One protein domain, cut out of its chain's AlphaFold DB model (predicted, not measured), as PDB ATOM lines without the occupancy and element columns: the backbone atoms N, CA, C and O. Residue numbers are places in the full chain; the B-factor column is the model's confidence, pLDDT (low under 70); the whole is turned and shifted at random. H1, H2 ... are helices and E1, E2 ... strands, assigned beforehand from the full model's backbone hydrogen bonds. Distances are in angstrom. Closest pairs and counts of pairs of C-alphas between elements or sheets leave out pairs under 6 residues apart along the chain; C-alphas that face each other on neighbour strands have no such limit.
ATOM      1  N   GLU A   4     192.495 160.706  70.092       51.53
ATOM      2  CA  GLU A   4     192.583 159.420  70.806       51.53
ATOM      3  C   GLU A   4     194.030 159.004  71.108       51.53
ATOM      4  O   GLU A   4     194.354 158.674  72.240       51.53
ATOM      5  N   LYS A   5     194.951 159.130  70.139       60.16
ATOM      6  CA  LYS A   5     196.367 158.772  70.359       60.16
ATOM      7  C   LYS A   5     197.060 159.661  71.395       60.16
ATOM      8  O   LYS A   5     198.022 159.225  72.017       60.16
ATOM      9  N   LEU A   6     196.621 160.913  71.531       61.91
ATOM     10  CA  LEU A   6     197.164 161.853  72.517       61.91
ATOM     11  C   LEU A   6     196.625 161.572  73.923       61.91
ATOM     12  O   LEU A   6     197.357 161.741  74.900       61.91
ATOM     13  N   ASP A   7     195.366 161.145  74.021       73.88
ATOM     14  CA  ASP A   7     194.748 160.761  75.288       73.88
ATOM     15  C   ASP A   7     195.334 159.432  75.808       73.88
ATOM     16  O   ASP A   7     195.700 159.368  76.984       73.88
ATOM     17  N   ASP A   8     195.582 158.452  74.932       80.38
ATOM     18  CA  ASP A   8     196.252 157.183  75.277       80.38
ATOM     19  C   ASP A   8     197.685 157.397  75.802       80.38
ATOM     20  O   ASP A   8     198.116 156.795  76.789       80.38
ATOM     21  N   GLU A   9     198.458 158.274  75.152       85.50
ATOM     22  CA  GLU A   9     199.831 158.582  75.566       85.50
ATOM     23  C   GLU A   9     199.860 159.306  76.917       85.50
ATOM     24  O   GLU A   9     200.696 159.011  77.777       85.50
ATOM     25  N   LYS A  10     198.917 160.227  77.134       89.31
ATOM     26  CA  LYS A  10     198.753 160.916  78.413       89.31
ATOM     27  C   LYS A  10     198.416 159.928  79.530       89.31
ATOM     28  O   LYS A  10     199.051 160.000  80.582       89.31
ATOM     29  N   GLU A  11     197.455 159.034  79.312       92.81
ATOM     30  CA  GLU A  11     197.067 158.020  80.297       92.81
ATOM     31  C   GLU A  11     198.249 157.099  80.630       92.81
ATOM     32  O   GLU A  11     198.544 156.851  81.800       92.81
ATOM     33  N   LYS A  12     199.012 156.672  79.615       94.19
ATOM     34  CA  LYS A  12     200.220 155.867  79.827       94.19
ATOM     35  C   LYS A  12     201.250 156.590  80.704       94.19
ATOM     36  O   LYS A  12     201.823 155.967  81.597       94.19
ATOM     37  N   ILE A  13     201.495 157.885  80.477       95.06
ATOM     38  CA  ILE A  13     202.407 158.696  81.309       95.06
ATOM     39  C   ILE A  13     201.897 158.790  82.747       95.06
ATOM     40  O   ILE A  13     202.666 158.605  83.689       95.06
ATOM     41  N   GLU A  14     200.610 159.074  82.921       96.06
ATOM     42  CA  GLU A  14     199.952 159.163  84.226       96.06
ATOM     43  C   GLU A  14     200.102 157.863  85.027       96.06
ATOM     44  O   GLU A  14     200.607 157.882  86.155       96.06
ATOM     45  N   ASN A  15     199.759 156.731  84.413       96.94
ATOM     46  CA  ASN A  15     199.843 155.415  85.039       96.94
ATOM     47  C   ASN A  15     201.291 154.994  85.309       96.94
ATOM     48  O   ASN A  15     201.567 154.405  86.354       96.94
ATOM     49  N   PHE A  16     202.235 155.342  84.427       97.19
ATOM     50  CA  PHE A  16     203.655 155.080  84.658       97.19
ATOM     51  C   PHE A  16     204.211 155.899  85.831       97.19
ATOM     52  O   PHE A  16     204.930 155.364  86.677       97.19
ATOM     53  N   CYS A  17     203.841 157.180  85.929       97.38
ATOM     54  CA  CYS A  17     204.178 158.027  87.073       97.38
ATOM     55  C   CYS A  17     203.632 157.457  88.383       97.38
ATOM     56  O   CYS A  17     204.346 157.467  89.383       97.38
ATOM     57  N   LEU A  18     202.396 156.951  88.382       97.12
ATOM     58  CA  LEU A  18     201.802 156.317  89.556       97.12
ATOM     59  C   LEU A  18     202.501 154.999  89.918       97.12
ATOM     60  O   LEU A  18     202.819 154.785  91.086       97.12
ATOM     61  N   TYR A  19     202.782 154.147  88.931       95.94
ATOM     62  CA  TYR A  19     203.522 152.894  89.110       95.94
ATOM     63  C   TYR A  19     204.872 153.134  89.797       95.94
ATOM     64  O   TYR A  19     205.192 152.511  90.811       95.94
ATOM     65  N   ASP A  20     205.656 154.077  89.278       95.25
ATOM     66  CA  ASP A  20     206.973 154.375  89.831       95.25
ATOM     67  C   ASP A  20     206.888 155.079  91.194       95.25
ATOM     68  O   ASP A  20     207.688 154.779  92.080       95.25
ATOM     69  N   PHE A  21     205.882 155.932  91.412       94.62
ATOM     70  CA  PHE A  21     205.636 156.560  92.712       94.62
ATOM     71  C   PHE A  21     205.342 155.527  93.802       94.62
ATOM     72  O   PHE A  21     205.960 155.568  94.868       94.62
ATOM     73  N   ILE A  22     204.448 154.567  93.536       93.75
ATOM     74  CA  ILE A  22     204.145 153.464  94.463       93.75
ATOM     75  C   ILE A  22     205.424 152.676  94.750       93.75
ATOM     76  O   ILE A  22     205.744 152.414  95.907       93.75
ATOM     77  N   ARG A  23     206.209 152.352  93.716       92.12
ATOM     78  CA  ARG A  23     207.468 151.618  93.881       92.12
ATOM     79  C   ARG A  23     208.480 152.372  94.745       92.12
ATOM     80  O   ARG A  23     209.155 151.754  95.561       92.12
ATOM     81  N   LEU A  24     208.606 153.684  94.576       90.38
ATOM     82  CA  LEU A  24     209.579 154.499  95.304       90.38
ATOM     83  C   LEU A  24     209.181 154.841  96.742       90.38
ATOM     84  O   LEU A  24     210.049 155.236  97.519       90.38
ATOM     85  N   THR A  25     207.898 154.729  97.080       87.31
ATOM     86  CA  THR A  25     207.362 155.191  98.373       87.31
ATOM     87  C   THR A  25     206.721 154.085  99.206       87.31
ATOM     88  O   THR A  25     206.558 154.245 100.413       87.31
ATOM     89  N   GLY A  26     206.322 152.978  98.578       88.81
ATOM     90  CA  GLY A  26     205.483 151.949  99.190       88.81
ATOM     91  C   GLY A  26     204.036 152.386  99.429       88.81
ATOM     92  O   GLY A  26     203.288 151.663 100.078       88.81
ATOM     93  N   ASN A  27     203.611 153.548  98.921       89.50
ATOM     94  CA  ASN A  27     202.253 154.046  99.119       89.50
ATOM     95  C   ASN A  27     201.286 153.466  98.075       89.50
ATOM     96  O   ASN A  27     200.986 154.116  97.075       89.50
ATOM     97  N   PHE A  28     200.785 152.254  98.309       90.62
ATOM     98  CA  PHE A  28     199.831 151.582  97.411       90.62
ATOM     99  C   PHE A  28     198.484 152.298  97.271       90.62
ATOM    100  O   PHE A  28     197.835 152.178  96.232       90.62
ATOM    101  N   GLU A  29     198.106 153.100  98.268       90.19
ATOM    102  CA  GLU A  29     196.878 153.902  98.267       90.19
ATOM    103  C   GLU A  29     197.011 155.194  97.445       90.19
ATOM    104  O   GLU A  29     196.052 155.960  97.310       90.19
ATOM    105  N   ALA A  30     198.193 155.468  96.879       92.81
ATOM    106  CA  ALA A  30     198.405 156.621  96.019       92.81
ATOM    107  C   ALA A  30     197.427 156.601  94.833       92.81
ATOM    108  O   ALA A  30     197.253 155.599  94.138       92.81
ATOM    109  N   GLN A  31     196.800 157.746  94.583       94.69
ATOM    110  CA  GLN A  31     195.877 157.961  93.473       94.69
ATOM    111  C   GLN A  31     196.241 159.261  92.772       94.69
ATOM    112  O   GLN A  31     196.672 160.217  93.418       94.69
ATOM    113  N   ILE A  32     196.031 159.324  91.462       94.94
ATOM    114  CA  ILE A  32     196.266 160.548  90.696       94.94
ATOM    115  C   ILE A  32     195.208 161.587  91.082       94.94
ATOM    116  O   ILE A  32     194.014 161.291  91.158       94.94
ATOM    117  N   LEU A  33     195.664 162.806  91.361       91.12
ATOM    118  CA  LEU A  33     194.815 163.978  91.552       91.12
ATOM    119  C   LEU A  33     194.610 164.709  90.223       91.12
ATOM    120  O   LEU A  33     193.484 165.009  89.841       91.12
ATOM    121  N   SER A  34     195.706 165.026  89.535       90.44
ATOM    122  CA  SER A  34     195.684 165.756  88.268       90.44
ATOM    123  C   SER A  34     197.018 165.603  87.545       90.44
ATOM    124  O   SER A  34     198.058 165.504  88.195       90.44
ATOM    125  N   SER A  35     197.012 165.659  86.212       91.06
ATOM    126  CA  SER A  35     198.228 165.885  85.429       91.06
ATOM    127  C   SER A  35     198.111 167.130  84.565       91.06
ATOM    128  O   SER A  35     197.057 167.421  83.986       91.06
ATOM    129  N   LYS A  36     199.214 167.866  84.456       87.19
ATOM    130  CA  LYS A  36     199.312 169.090  83.660       87.19
ATOM    131  C   LYS A  36     200.642 169.128  82.923       87.19
ATOM    132  O   LYS A  36     201.641 168.577  83.381       87.19
ATOM    133  N   LEU A  37     200.654 169.795  81.773       83.88
ATOM    134  CA  LEU A  37     201.913 170.170  81.141       83.88
ATOM    135  C   LEU A  37     202.642 171.160  82.053       83.88
ATOM    136  O   LEU A  37     202.024 172.088  82.588       83.88
ATOM    137  N   LEU A  38     203.935 170.920  82.243       80.06
ATOM    138  CA  LEU A  38     204.809 171.743  83.059       80.06
ATOM    139  C   LEU A  38     205.593 172.682  82.149       80.06
ATOM    140  O   LEU A  38     206.404 172.236  81.343       80.06
ATOM    141  N   TYR A  39     205.390 173.979  82.323       71.12
ATOM    142  CA  TYR A  39     206.081 175.006  81.558       71.12
ATOM    143  C   TYR A  39     207.191 175.656  82.388       71.12
ATOM    144  O   TYR A  39     207.086 175.820  83.605       71.12
ATOM    145  N   SER A  40     208.255 176.062  81.698       59.81
ATOM    146  CA  SER A  40     209.211 177.053  82.194       59.81
ATOM    147  C   SER A  40     209.126 178.294  81.312       59.81
ATOM    148  O   SER A  40     208.898 178.189  80.107       59.81
ATOM    149  N   LYS A  41     209.332 179.471  81.910       49.00
ATOM    150  CA  LYS A  41     209.291 180.765  81.214       49.00
ATOM    151  C   LYS A  41     210.382 180.925  80.135       49.00
ATOM    152  O   LYS A  41     210.253 181.811  79.297       49.00
ATOM    153  N   GLU A  42     211.433 180.093  80.112       38.94
ATOM    154  CA  GLU A  42     212.525 180.194  79.115       38.94
ATOM    155  C   GLU A  42     212.631 179.035  78.130       38.94
ATOM    156  O   GLU A  42     213.153 179.212  77.031       38.94
ATOM    157  N   THR A  43     212.140 177.856  78.491       43.31
ATOM    158  CA  THR A  43     212.278 176.654  77.670       43.31
ATOM    159  C   THR A  43     210.940 175.957  77.611       43.31
ATOM    160  O   THR A  43     210.317 175.752  78.656       43.31
ATOM    161  N   HIS A  44     210.527 175.530  76.416       47.16
ATOM    162  CA  HIS A  44     209.556 174.452  76.289       47.16
ATOM    163  C   HIS A  44     210.137 173.233  77.011       47.16
ATOM    164  O   HIS A  44     210.880 172.447  76.434       47.16
ATOM    165  N   LEU A  45     209.876 173.122  78.311       61.38
ATOM    166  CA  LEU A  45     210.061 171.882  79.026       61.38
ATOM    167  C   LEU A  45     208.964 170.991  78.470       61.38
ATOM    168  O   LEU A  45     207.794 171.190  78.783       61.38
ATOM    169  N   ASN A  46     209.321 170.062  77.587       76.38
ATOM    170  CA  ASN A  46     208.388 169.035  77.152       76.38
ATOM    171  C   ASN A  46     208.212 168.048  78.315       76.38
ATOM    172  O   ASN A  46     208.758 166.949  78.330       76.38
ATOM    173  N   LYS A  47     207.554 168.513  79.378       86.12
ATOM    174  CA  LYS A  47     207.426 167.823  80.656       86.12
ATOM    175  C   LYS A  47     205.977 167.820  81.098       86.12
ATOM    176  O   LYS A  47     205.228 168.773  80.875       86.12
ATOM    177  N   ARG A  48     205.589 166.753  81.782       90.25
ATOM    178  CA  ARG A  48     204.282 166.610  82.419       90.25
ATOM    179  C   ARG A  48     204.485 166.400  83.907       90.25
ATOM    180  O   ARG A  48     205.252 165.531  84.308       90.25
ATOM    181  N   ILE A  49     203.791 167.189  84.714       92.12
ATOM    182  CA  ILE A  49     203.713 166.978  86.155       92.12
ATOM    183  C   ILE A  49     202.429 166.212  86.476       92.12
ATOM    184  O   ILE A  49     201.360 166.532  85.953       92.12
ATOM    185  N   VAL A  50     202.550 165.186  87.311       94.75
ATOM    186  CA  VAL A  50     201.454 164.358  87.816       94.75
ATOM    187  C   VAL A  50     201.402 164.550  89.327       94.75
ATOM    188  O   VAL A  50     202.351 164.200  90.022       94.75
ATOM    189  N   PHE A  51     200.317 165.132  89.829       93.25
ATOM    190  CA  PHE A  51     200.064 165.313  91.256       93.25
ATOM    191  C   PHE A  51     199.257 164.144  91.807       93.25
ATOM    192  O   PHE A  51     198.331 163.660  91.147       93.25
ATOM    193  N   PHE A  52     199.542 163.753  93.046       92.69
ATOM    194  CA  PHE A  52     198.826 162.686  93.737       92.69
ATOM    195  C   PHE A  52     197.855 163.234  94.793       92.69
ATOM    196  O   PHE A  52     198.029 164.322  95.365       92.69
ATOM    197  N   LYS A  53     196.786 162.473  95.049       89.00
ATOM    198  CA  LYS A  53     195.873 162.724  96.168       89.00
ATOM    199  C   LYS A  53     196.663 162.650  97.478       89.00
ATOM    200  O   LYS A  53     197.677 161.972  97.577       89.00
ATOM    201  N   ASN A  54     196.192 163.373  98.488       82.81
ATOM    202  CA  ASN A  54     196.850 163.566  99.790       82.81
ATOM    203  C   ASN A  54     198.201 164.296  99.763       82.81
ATOM    204  O   ASN A  54     198.256 165.362 100.355       82.81
ATOM    205  N   LYS A  55     199.241 163.822  99.070       85.19
ATOM    206  CA  LYS A  55     200.530 164.530  98.932       85.19
ATOM    207  C   LYS A  55     201.357 163.990  97.763       85.19
ATOM    208  O   LYS A  55     201.197 162.838  97.374       85.19
ATOM    209  N   GLY A  56     202.253 164.829  97.248       88.25
ATOM    210  CA  GLY A  56     203.319 164.429  96.330       88.25
ATOM    211  C   GLY A  56     203.061 164.696  94.845       88.25
ATOM    212  O   GLY A  56     201.930 164.953  94.416       88.25
ATOM    213  N   TYR A  57     204.133 164.632  94.054       92.56
ATOM    214  CA  TYR A  57     204.114 164.708  92.595       92.56
ATOM    215  C   TYR A  57     205.261 163.916  91.944       92.56
ATOM    216  O   TYR A  57     206.292 163.655  92.569       92.56
ATOM    217  N   SER A  58     205.097 163.625  90.653       95.31
ATOM    218  CA  SER A  58     206.145 163.139  89.743       95.31
ATOM    219  C   SER A  58     206.226 164.037  88.505       95.31
ATOM    220  O   SER A  58     205.197 164.456  87.973       95.31
ATOM    221  N   ILE A  59     207.434 164.320  88.017       92.69
ATOM    222  CA  ILE A  59     207.674 165.023  86.751       92.69
ATOM    223  C   ILE A  59     208.227 164.030  85.734       92.69
ATOM    224  O   ILE A  59     209.313 163.476  85.908       92.69
ATOM    225  N   PHE A  60     207.488 163.855  84.645       93.81
ATOM    226  CA  PHE A  60     207.878 163.073  83.484       93.81
ATOM    227  C   PHE A  60     208.444 163.984  82.397       93.81
ATOM    228  O   PHE A  60     207.829 164.991  82.046       93.81
ATOM    229  N   ASP A  61     209.604 163.627  81.863       88.75
ATOM    230  CA  ASP A  61     210.206 164.250  80.692       88.75
ATOM    231  C   ASP A  61     209.788 163.475  79.442       88.75
ATOM    232  O   ASP A  61     210.087 162.289  79.308       88.75
ATOM    233  N   ILE A  62     209.032 164.142  78.569       86.69
ATOM    234  CA  ILE A  62     208.399 163.542  77.392       86.69
ATOM    235  C   ILE A  62     209.457 163.212  76.336       86.69
ATOM    236  O   ILE A  62     209.387 162.150  75.723       86.69
ATOM    237  N   ASP A  63     210.467 164.069  76.174       83.12
ATOM    238  CA  ASP A  63     211.539 163.857  75.197       83.12
ATOM    239  C   ASP A  63     212.452 162.703  75.620       83.12
ATOM    240  O   ASP A  63     212.860 161.882  74.797       83.12
ATOM    241  N   LEU A  64     212.759 162.618  76.917       84.75
ATOM    242  CA  LEU A  64     213.585 161.547  77.477       84.75
ATOM    243  C   LEU A  64     212.788 160.278  77.816       84.75
ATOM    244  O   LEU A  64     213.396 159.270  78.178       84.75
ATOM    245  N   GLN A  65     211.457 160.332  77.728       90.19
ATOM    246  CA  GLN A  65     210.528 159.264  78.101       90.19
ATOM    247  C   GLN A  65     210.809 158.658  79.485       90.19
ATOM    248  O   GLN A  65     210.810 157.436  79.668       90.19
ATOM    249  N   LYS A  66     211.073 159.507  80.481       90.38
ATOM    250  CA  LYS A  66     211.405 159.057  81.838       90.38
ATOM    251  C   LYS A  66     210.961 160.033  82.913       90.38
ATOM    252  O   LYS A  66     210.814 161.228  82.679       90.38
ATOM    253  N   ILE A  67     210.812 159.516  84.126       93.75
ATOM    254  CA  ILE A  67     210.534 160.325  85.313       93.75
ATOM    255  C   ILE A  67     211.849 160.931  85.793       93.75
ATOM    256  O   ILE A  67     212.798 160.206  86.090       93.75
ATOM    257  N   VAL A  68     211.907 162.260  85.848       89.94
ATOM    258  CA  VAL A  68     213.131 163.007  86.172       89.94
ATOM    259  C   VAL A  68     213.152 163.555  87.593       89.94
ATOM    260  O   VAL A  68     214.221 163.882  88.101       89.94
ATOM    261  N   GLU A  69     211.991 163.648  88.236       91.38
ATOM    262  CA  GLU A  69     211.851 164.189  89.585       91.38
ATOM    263  C   GLU A  69     210.614 163.591  90.258       91.38
ATOM    264  O   GLU A  69     209.549 163.520  89.644       91.38
ATOM    265  N   VAL A  70     210.754 163.155  91.508       92.50
ATOM    266  CA  VAL A  70     209.654 162.666  92.344       92.50
ATOM    267  C   VAL A  70     209.793 163.286  93.718       92.50
ATOM    268  O   VAL A  70     210.783 163.038  94.407       92.50
ATOM    269  N   ASN A  71     208.788 164.054  94.127       88.56
ATOM    270  CA  ASN A  71     208.670 164.522  95.496       88.56
ATOM    271  C   ASN A  71     207.413 163.906  96.123       88.56
ATOM    272  O   ASN A  71     206.305 164.344  95.816       88.56
ATOM    273  N   PRO A  72     207.541 162.876  96.970       85.00
ATOM    274  CA  PRO A  72     206.392 162.175  97.536       85.00
ATOM    275  C   PRO A  72     205.733 162.918  98.683       85.00
ATOM    276  O   PRO A  72     204.549 162.723  98.962       85.00
ATOM    277  N   ASN A  73     206.473 163.834  99.284       76.81
ATOM    278  CA  ASN A  73     205.950 164.756 100.245       76.81
ATOM    279  C   ASN A  73     205.846 166.088  99.482       76.81
ATOM    280  O   ASN A  73     206.775 166.873  99.446       76.81
ATOM    281  N   TYR A  74     204.715 166.407  98.864       79.75
ATOM    282  CA  TYR A  74     204.441 167.794  98.448       79.75
ATOM    283  C   TYR A  74     203.002 168.172  98.813       79.75
ATOM    284  O   TYR A  74     202.070 167.534  98.317       79.75
ATOM    285  N   LEU A  75     202.804 169.212  99.639       73.44
ATOM    286  CA  LEU A  75     201.496 169.857  99.896       73.44
ATOM    287  C   LEU A  75     201.462 171.334  99.468       73.44
ATOM    288  O   LEU A  75     200.698 172.118 100.029       73.44
ATOM    289  N   GLY A  76     202.263 171.746  98.487       68.88
ATOM    290  CA  GLY A  76     202.253 173.148  98.061       68.88
ATOM    291  C   GLY A  76     200.893 173.613  97.513       68.88
ATOM    292  O   GLY A  76     200.026 172.817  97.132       68.88
ATOM    293  N   LYS A  77     200.704 174.939  97.477       69.00
ATOM    294  CA  LYS A  77     199.405 175.597  97.228       69.00
ATOM    295  C   LYS A  77     198.738 175.154  95.925       69.00
ATOM    296  O   LYS A  77     197.524 174.966  95.897       69.00
ATOM    297  N   VAL A  78     199.519 174.926  94.868       71.88
ATOM    298  CA  VAL A  78     199.015 174.448  93.570       71.88
ATOM    299  C   VAL A  78     198.260 173.136  93.692       71.88
ATOM    300  O   VAL A  78     197.198 172.992  93.089       71.88
ATOM    301  N   ARG A  79     198.747 172.201  94.513       75.25
ATOM    302  CA  ARG A  79     198.052 170.937  94.753       75.25
ATOM    303  C   ARG A  79     196.692 171.187  95.408       75.25
ATOM    304  O   ARG A  79     195.700 170.617  94.972       75.25
ATOM    305  N   SER A  80     196.641 172.050  96.421       72.12
ATOM    306  CA  SER A  80     195.394 172.406  97.111       72.12
ATOM    307  C   SER A  80     194.393 173.082  96.172       72.12
ATOM    308  O   SER A  80     193.208 172.761  96.207       72.12
ATOM    309  N   TYR A  81     194.851 173.947  95.263       75.12
ATOM    310  CA  TYR A  81     193.992 174.522  94.224       75.12
ATOM    311  C   TYR A  81     193.498 173.467  93.231       75.12
ATOM    312  O   TYR A  81     192.318 173.448  92.889       75.12
ATOM    313  N   LEU A  82     194.362 172.538  92.821       77.56
ATOM    314  CA  LEU A  82     193.985 171.391  91.997       77.56
ATOM    315  C   LEU A  82     193.154 170.348  92.760       77.56
ATOM    316  O   LEU A  82     192.685 169.408  92.144       77.56
ATOM    317  N   ALA A  83     192.909 170.478  94.064       73.94
ATOM    318  CA  ALA A  83     191.873 169.680  94.723       73.94
ATOM    319  C   ALA A  83     190.456 170.189  94.386       73.94
ATOM    320  O   ALA A  83     189.477 169.468  94.575       73.94
ATOM    321  N   ASN A  84     190.330 171.408  93.847       73.50
ATOM    322  CA  ASN A  84     189.065 171.963  93.379       73.50
ATOM    323  C   ASN A  84     188.711 171.420  91.983       73.50
ATOM    324  O   ASN A  84     189.420 171.670  91.002       73.50
ATOM    325  N   SER A  85     187.573 170.726  91.878       62.56
ATOM    326  CA  SER A  85     187.119 170.029  90.663       62.56
ATOM    327  C   SER A  85     187.044 170.914  89.410       62.56
ATOM    328  O   SER A  85     187.267 170.422  88.302       62.56
ATOM    329  N   LYS A  86     186.805 172.226  89.563       70.38
ATOM    330  CA  LYS A  86     186.756 173.177  88.437       70.38
ATOM    331  C   LYS A  86     188.127 173.411  87.789       70.38
ATOM    332  O   LYS A  86     188.198 173.617  86.580       70.38
ATOM    333  N   LEU A  87     189.213 173.371  88.563       69.69
ATOM    334  CA  LEU A  87     190.576 173.618  88.070       69.69
ATOM    335  C   LEU A  87     191.240 172.344  87.529       69.69
ATOM    336  O   LEU A  87     191.994 172.407  86.553       69.69
ATOM    337  N   VAL A  88     190.910 171.179  88.099       69.19
ATOM    338  CA  VAL A  88     191.428 169.866  87.662       69.19
ATOM    339  C   VAL A  88     191.183 169.638  86.176       69.19
ATOM    340  O   VAL A  88     192.117 169.341  85.429       69.19
ATOM    341  N   ASN A  89     189.943 169.842  85.735       70.69
ATOM    342  CA  ASN A  89     189.510 169.487  84.384       70.69
ATOM    343  C   ASN A  89     189.727 170.607  83.357       70.69
ATOM    344  O   ASN A  89     189.561 170.388  82.158       70.69
ATOM    345  N   ASN A  90     190.127 171.802  83.796       73.81
ATOM    346  CA  ASN A  90     190.315 172.928  82.893       73.81
ATOM    347  C   ASN A  90     191.600 172.750  82.061       73.81
ATOM    348  O   ASN A  90     192.716 172.770  82.594       73.81
ATOM    349  N   LYS A  91     191.432 172.571  80.743       72.81
ATOM    350  CA  LYS A  91     192.525 172.408  79.766       72.81
ATOM    351  C   LYS A  91     193.345 173.688  79.562       72.81
ATOM    352  O   LYS A  91     194.480 173.599  79.111       72.81
ATOM    353  N   ASN A  92     192.796 174.848  79.922       72.62
ATOM    354  CA  ASN A  92     193.485 176.132  79.827       72.62
ATOM    355  C   ASN A  92     194.389 176.401  81.032       72.62
ATOM    356  O   ASN A  92     195.223 177.292  80.967       72.62
ATOM    357  N   ILE A  93     194.258 175.640  82.121       76.25
ATOM    358  CA  ILE A  93     195.151 175.771  83.271       76.25
ATOM    359  C   ILE A  93     196.446 175.007  82.995       76.25
ATOM    360  O   ILE A  93     196.421 173.793  82.782       76.25
ATOM    361  N   ILE A  94     197.570 175.713  83.048       76.12
ATOM    362  CA  ILE A  94     198.924 175.165  82.977       76.12
ATOM    363  C   ILE A  94     199.641 175.336  84.314       76.12
ATOM    364  O   ILE A  94     199.262 176.169  85.139       76.12
ATOM    365  N   VAL A  95     200.690 174.540  84.515       81.00
ATOM    366  CA  VAL A  95     201.560 174.648  85.687       81.00
ATOM    367  C   VAL A  95     202.881 175.259  85.250       81.00
ATOM    368  O   VAL A  95     203.506 174.768  84.310       81.00
ATOM    369  N   ILE A  96     203.315 176.310  85.936       75.12
ATOM    370  CA  ILE A  96     204.621 176.940  85.732       75.12
ATOM    371  C   ILE A  96     205.481 176.667  86.959       75.12
ATOM    372  O   ILE A  96     205.015 176.836  88.081       75.12
ATOM    373  N   ARG A  97     206.732 176.245  86.762       71.31
ATOM    374  CA  ARG A  97     207.707 176.162  87.859       71.31
ATOM    375  C   ARG A  97     208.362 177.525  88.056       71.31
ATOM    376  O   ARG A  97     208.902 178.081  87.096       71.31
ATOM    377  N   ASN A  98     208.311 178.058  89.270       59.59
ATOM    378  CA  ASN A  98     208.954 179.320  89.609       59.59
ATOM    379  C   ASN A  98     210.404 179.108  90.084       59.59
ATOM    380  O   ASN A  98     210.915 177.987  90.137       59.59
ATOM    381  N   GLY A  99     211.091 180.211  90.393       50.38
ATOM    382  CA  GLY A  99     212.508 180.191  90.760       50.38
ATOM    383  C   GLY A  99     212.853 179.634  92.124       50.38
ATOM    384  O   GLY A  99     214.031 179.471  92.426       50.38
ATOM    385  N   LEU A 100     211.833 179.327  92.913       50.22
ATOM    386  CA  LEU A 100     211.936 178.684  94.208       50.22
ATOM    387  C   LEU A 100     211.397 177.252  94.115       50.22
ATOM    388  O   LEU A 100     210.812 176.796  95.083       50.22
ATOM    389  N   VAL A 101     211.508 176.585  92.944       57.16
ATOM    390  CA  VAL A 101     211.011 175.218  92.601       57.16
ATOM    391  C   VAL A 101     209.544 174.954  92.980       57.16
ATOM    392  O   VAL A 101     209.035 173.865  92.728       57.16
ATOM    393  N   ASP A 102     208.819 175.947  93.482       65.00
ATOM    394  CA  ASP A 102     207.389 175.870  93.691       65.00
ATOM    395  C   ASP A 102     206.670 176.037  92.353       65.00
ATOM    396  O   ASP A 102     207.244 176.408  91.318       65.00
ATOM    397  N   PHE A 103     205.391 175.712  92.369       76.19
ATOM    398  CA  PHE A 103     204.551 175.745  91.195       76.19
ATOM    399  C   PHE A 103     203.567 176.907  91.276       76.19
ATOM    400  O   PHE A 103     203.127 177.317  92.347       76.19
ATOM    401  N   GLU A 104     203.165 177.392  90.113       77.06
ATOM    402  CA  GLU A 104     202.098 178.369  89.938       77.06
ATOM    403  C   GLU A 104     201.088 177.831  88.924       77.06
ATOM    404  O   GLU A 104     201.459 177.156  87.960       77.06
ATOM    405  N   LEU A 105     199.807 178.143  89.125       76.81
ATOM    406  CA  LEU A 105     198.757 177.880  88.143       76.81
ATOM    407  C   LEU A 105     198.537 179.127  87.299       76.81
ATOM    408  O   LEU A 105     198.303 180.203  87.839       76.81
ATOM    409  N   HIS A 106     198.575 178.962  85.983       73.44
ATOM    410  CA  HIS A 106     198.300 180.032  85.028       73.44
ATOM    411  C   HIS A 106     197.180 179.584  84.097       73.44
ATOM    412  O   HIS A 106     197.179 178.443  83.636       73.44
ATOM    413  N   ASN A 107     196.222 180.462  83.819       72.75
ATOM    414  CA  ASN A 107     195.181 180.205  82.833       72.75
ATOM    415  C   ASN A 107     195.602 180.797  81.486       72.75
ATOM    416  O   ASN A 107     195.788 182.000  81.361       72.75
ATOM    417  N   LEU A 108     195.699 179.965  80.452       66.00
ATOM    418  CA  LEU A 108     196.025 180.375  79.085       66.00
ATOM    419  C   LEU A 108     195.012 181.373  78.498       66.00
ATOM    420  O   LEU A 108     195.326 182.059  77.527       66.00
ATOM    421  N   GLN A 109     193.797 181.435  79.051       66.81
ATOM    422  CA  GLN A 109     192.776 182.404  78.649       66.81
ATOM    423  C   GLN A 109     192.891 183.746  79.369       66.81
ATOM    424  O   GLN A 109     192.342 184.730  78.867       66.81
ATOM    425  N   ASP A 110     193.625 183.810  80.481       60.22
ATOM    426  CA  ASP A 110     193.939 185.060  81.167       60.22
ATOM    427  C   ASP A 110     195.038 185.756  80.348       60.22
ATOM    428  O   ASP A 110     196.214 185.785  80.701       60.22
ATOM    429  N   PRO A 140     223.257 153.842  81.351       34.41
ATOM    430  CA  PRO A 140     223.618 152.579  81.967       34.41
ATOM    431  C   PRO A 140     222.861 151.454  81.247       34.41
ATOM    432  O   PRO A 140     221.647 151.314  81.376       34.41
ATOM    433  N   THR A 141     223.571 150.612  80.504       33.44
ATOM    434  CA  THR A 141     223.084 149.277  80.136       33.44
ATOM    435  C   THR A 141     223.265 148.337  81.322       33.44
ATOM    436  O   THR A 141     224.114 147.455  81.289       33.44
ATOM    437  N   ASN A 142     222.468 148.510  82.375       35.19
ATOM    438  CA  ASN A 142     222.297 147.461  83.377       35.19
ATOM    439  C   ASN A 142     220.911 146.848  83.193       35.19
ATOM    440  O   ASN A 142     219.909 147.348  83.698       35.19
ATOM    441  N   LYS A 143     220.865 145.736  82.447       38.34
ATOM    442  CA  LYS A 143     219.746 144.785  82.475       38.34
ATOM    443  C   LYS A 143     219.722 144.111  83.851       38.34
ATOM    444  O   LYS A 143     220.103 142.950  83.986       38.34
ATOM    445  N   GLU A 144     219.294 144.819  84.892       40.75
ATOM    446  CA  GLU A 144     218.863 144.132  86.106       40.75
ATOM    447  C   GLU A 144     217.547 143.404  85.795       40.75
ATOM    448  O   GLU A 144     216.517 144.032  85.554       40.75
ATOM    449  N   LYS A 145     217.590 142.067  85.787       40.00
ATOM    450  CA  LYS A 145     216.432 141.170  85.637       40.00
ATOM    451  C   LYS A 145     215.471 141.309  86.831       40.00
ATOM    452  O   LYS A 145     215.501 140.497  87.750       40.00
ATOM    453  N   GLY A 146     214.632 142.339  86.844       50.47
ATOM    454  CA  GLY A 146     213.493 142.470  87.762       50.47
ATOM    455  C   GLY A 146     212.231 142.880  87.004       50.47
ATOM    456  O   GLY A 146     212.327 143.322  85.863       50.47
ATOM    457  N   LYS A 147     211.053 142.788  87.633       63.91
ATOM    458  CA  LYS A 147     209.767 143.233  87.050       63.91
ATOM    459  C   LYS A 147     209.662 144.754  86.821       63.91
ATOM    460  O   LYS A 147     208.608 145.229  86.415       63.91
ATOM    461  N   ILE A 148     210.732 145.522  87.059       71.81
ATOM    462  CA  ILE A 148     210.753 146.962  86.778       71.81
ATOM    463  C   ILE A 148     210.651 147.176  85.274       71.81
ATOM    464  O   ILE A 148     211.457 146.652  84.504       71.81
ATOM    465  N   LYS A 149     209.678 147.988  84.878       81.06
ATOM    466  CA  LYS A 149     209.483 148.400  83.492       81.06
ATOM    467  C   LYS A 149     210.058 149.788  83.267       81.06
ATOM    468  O   LYS A 149     209.846 150.692  84.070       81.06
ATOM    469  N   ASN A 150     210.743 149.957  82.144       87.25
ATOM    470  CA  ASN A 150     210.958 151.282  81.576       87.25
ATOM    471  C   ASN A 150     209.662 151.754  80.910       87.25
ATOM    472  O   ASN A 150     208.799 150.938  80.587       87.25
ATOM    473  N   PHE A 151     209.541 153.054  80.641       90.94
ATOM    474  CA  PHE A 151     208.337 153.612  80.018       90.94
ATOM    475  C   PHE A 151     207.977 152.943  78.679       90.94
ATOM    476  O   PHE A 151     206.800 152.720  78.388       90.94
ATOM    477  N   SER A 152     208.983 152.573  77.877       88.56
ATOM    478  CA  SER A 152     208.779 151.862  76.609       88.56
ATOM    479  C   SER A 152     208.024 150.545  76.800       88.56
ATOM    480  O   SER A 152     207.103 150.251  76.041       88.56
ATOM    481  N   ASP A 153     208.367 149.810  77.859       89.56
ATOM    482  CA  ASP A 153     207.928 148.433  78.104       89.56
ATOM    483  C   ASP A 153     206.720 148.356  79.048       89.56
ATOM    484  O   ASP A 153     206.149 147.279  79.227       89.56
ATOM    485  N   PHE A 154     206.352 149.483  79.663       93.00
ATOM    486  CA  PHE A 154     205.256 149.601  80.619       93.00
ATOM    487  C   PHE A 154     203.882 149.442  79.958       93.00
ATOM    488  O   PHE A 154     203.602 150.030  78.904       93.00
ATOM    489  N   LYS A 155     203.007 148.698  80.636       92.25
ATOM    490  CA  LYS A 155     201.590 148.493  80.328       92.25
ATOM    491  C   LYS A 155     200.747 148.759  81.576       92.25
ATOM    492  O   LYS A 155     201.188 148.499  82.690       92.25
ATOM    493  N   ASN A 156     199.488 149.164  81.393       89.94
ATOM    494  CA  ASN A 156     198.557 149.382  82.512       89.94
ATOM    495  C   ASN A 156     198.398 148.136  83.410       89.94
ATOM    496  O   ASN A 156     198.251 148.265  84.621       89.94
ATOM    497  N   SER A 157     198.527 146.928  82.849       90.94
ATOM    498  CA  SER A 157     198.533 145.681  83.625       90.94
ATOM    499  C   SER A 157     199.674 145.594  84.646       90.94
ATOM    500  O   SER A 157     199.495 144.966  85.682       90.94
ATOM    501  N   ASP A 158     200.826 146.228  84.393       92.88
ATOM    502  CA  ASP A 158     201.958 146.232  85.330       92.88
ATOM    503  C   ASP A 158     201.638 147.046  86.600       92.88
ATOM    504  O   ASP A 158     202.121 146.723  87.686       92.88
ATOM    505  N   LEU A 159     200.811 148.096  86.483       93.69
ATOM    506  CA  LEU A 159     200.329 148.881  87.625       93.69
ATOM    507  C   LEU A 159     199.332 148.084  88.472       93.69
ATOM    508  O   LEU A 159     199.450 148.068  89.698       93.69
ATOM    509  N   GLU A 160     198.388 147.392  87.835       91.94
ATOM    510  CA  GLU A 160     197.432 146.530  88.541       91.94
ATOM    511  C   GLU A 160     198.135 145.358  89.238       91.94
ATOM    512  O   GLU A 160     197.847 145.042  90.396       91.94
ATOM    513  N   GLU A 161     199.129 144.758  88.580       91.56
ATOM    514  CA  GLU A 161     199.972 143.723  89.180       91.56
ATOM    515  C   GLU A 161     200.758 144.271  90.384       91.56
ATOM    516  O   GLU A 161     200.794 143.639  91.442       91.56
ATOM    517  N   LEU A 162     201.340 145.474  90.271       91.88
ATOM    518  CA  LEU A 162     202.026 146.127  91.389       91.88
ATOM    519  C   LEU A 162     201.075 146.362  92.573       91.88
ATOM    520  O   LEU A 162     201.458 146.116  93.712       91.88
ATOM    521  N   ARG A 163     199.839 146.809  92.335       91.31
ATOM    522  CA  ARG A 163     198.860 147.065  93.407       91.31
ATOM    523  C   ARG A 163     198.403 145.792  94.115       91.31
ATOM    524  O   ARG A 163     198.260 145.776  95.336       91.31
ATOM    525  N   THR A 164     198.202 144.719  93.359       89.31
ATOM    526  CA  THR A 164     197.650 143.461  93.879       89.31
ATOM    527  C   THR A 164     198.714 142.549  94.489       89.31
ATOM    528  O   THR A 164     198.569 142.108  95.629       89.31
ATOM    529  N   ALA A 165     199.787 142.267  93.751       86.75
ATOM    530  CA  ALA A 165     200.852 141.357  94.167       86.75
ATOM    531  C   ALA A 165     202.026 142.094  94.826       86.75
ATOM    532  O   ALA A 165     202.663 141.562  95.740       86.75
ATOM    533  N   GLY A 166     202.296 143.333  94.406       82.75
ATOM    534  CA  GLY A 166     203.397 144.124  94.946       82.75
ATOM    535  C   GLY A 166     203.257 144.420  96.434       82.75
ATOM    536  O   GLY A 166     204.269 144.363  97.118       82.75
ATOM    537  N   SER A 167     202.037 144.607  96.954       83.62
ATOM    538  CA  SER A 167     201.756 144.826  98.391       83.62
ATOM    539  C   SER A 167     202.124 143.648  99.295       83.62
ATOM    540  O   SER A 167     202.283 143.813 100.499       83.62
ATOM    541  N   LYS A 168     202.290 142.453  98.719       86.88
ATOM    542  CA  LYS A 168     202.719 141.243  99.437       86.88
ATOM    543  C   LYS A 168     204.179 140.885  99.149       86.88
ATOM    544  O   LYS A 168     204.835 140.274  99.985       86.88
TER     545      LYS A 168
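What this domain is: This is residues 4 to 110 and 140 to 168 of the 488 residues of an uncharacterized protein of Mycoplasma anseris (UniProt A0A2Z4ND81). A strongly twisted six-stranded sheet has the long helix H1 across one face of its E1 to E4 part, and H4 packs side by side on H1, away from the sheet. The short helices H2 and H3 sit near the E1, E5 and E6 part, while residues 4 to 9 of H1 and residues 140 to 146 stick out. The printed part has 136 residues, with four named helices and six named strands in the order H1 E1 E2 E3 E4 H2 H3 E5 E6 H4. The mixed sheet runs E4 E3 E2 E1 E5 E6, and the class is mixed, helices and strands. The whole is compact, with a radius of gyration of the C-alphas of 15.2 A and spans of 48 by 34 by 30 A.

Where its parts are: H1, residues 4 to 25, begins at C-alpha 4 (192.583, 159.420, 70.806) and is 31.6 A long. E1, residues 32 to 39, is 19.7 A long, from C-alpha 32 at (196.266, 160.548, 90.696). E2 is residues 47 to 52, 16.5 A, E3 residues 57 to 61, and E4 residues 66 to 71, 15.0 A. H2 is residues 77 to 81 and H3 residues 85 to 88. E5 is residues 93 to 97 and E6 residues 103 to 107. H4, residues 156 to 166, is 14.3 A long and ends at C-alpha 166 (203.397, 144.124, 94.946).

How they stand to each other: E1 to E4 form a meander, each strand the antiparallel neighbour of the one before. N 36 and O 49 are 2.9 A apart in the hairpin E1 and E2, N 50 and O 58 2.8 A in E2 and E3, and N 59 and O 69 2.8 A in E3 and E4. Pairing is staggered: E1 pairs with E2 over residues 32 to 38 and, parallel, with E5 over residues 38 to 39, where N 39 and O 95 are 2.8 A apart. E5 and E6 are an antiparallel hairpin, with N 94 and O 106 2.8 A apart. H1 and the sheet make two layers, a helix on one face of a sheet; the closest C-alphas of H1 and E3, Cys 17 and Ser 58, are 6.1 A apart. H1 touches H4 with residues 12 to 19 alone, at a shallow tilt of 20 degrees, the same way; the closest C-alphas, Tyr 19 and Leu 159, are 5.3 A apart. H4 is not on the sheet. H2 is on the opposite face from H1, at a height over the sheet of 7.0 A, over none of the strands. H3 only grazes the sheet with residues 85 to 88. In H1, H2 and H4 every O i to N i+4 pair is within hydrogen-bond range; H3 is too short for such a pair.

The domain as a whole: The C-alphas farthest apart, those of Asp 110 and Lys 145, are 49.5 A apart. Residues 111 to 139 are not printed, and C-alphas 110 and 140 are 44.0 A apart across this cut. Of the links that are printed whole, none is long. Mean pLDDT of the printed part is 79.0; 30 residues are under 70, among them residues 40 to 45, 98 to 102 and 140 to 147.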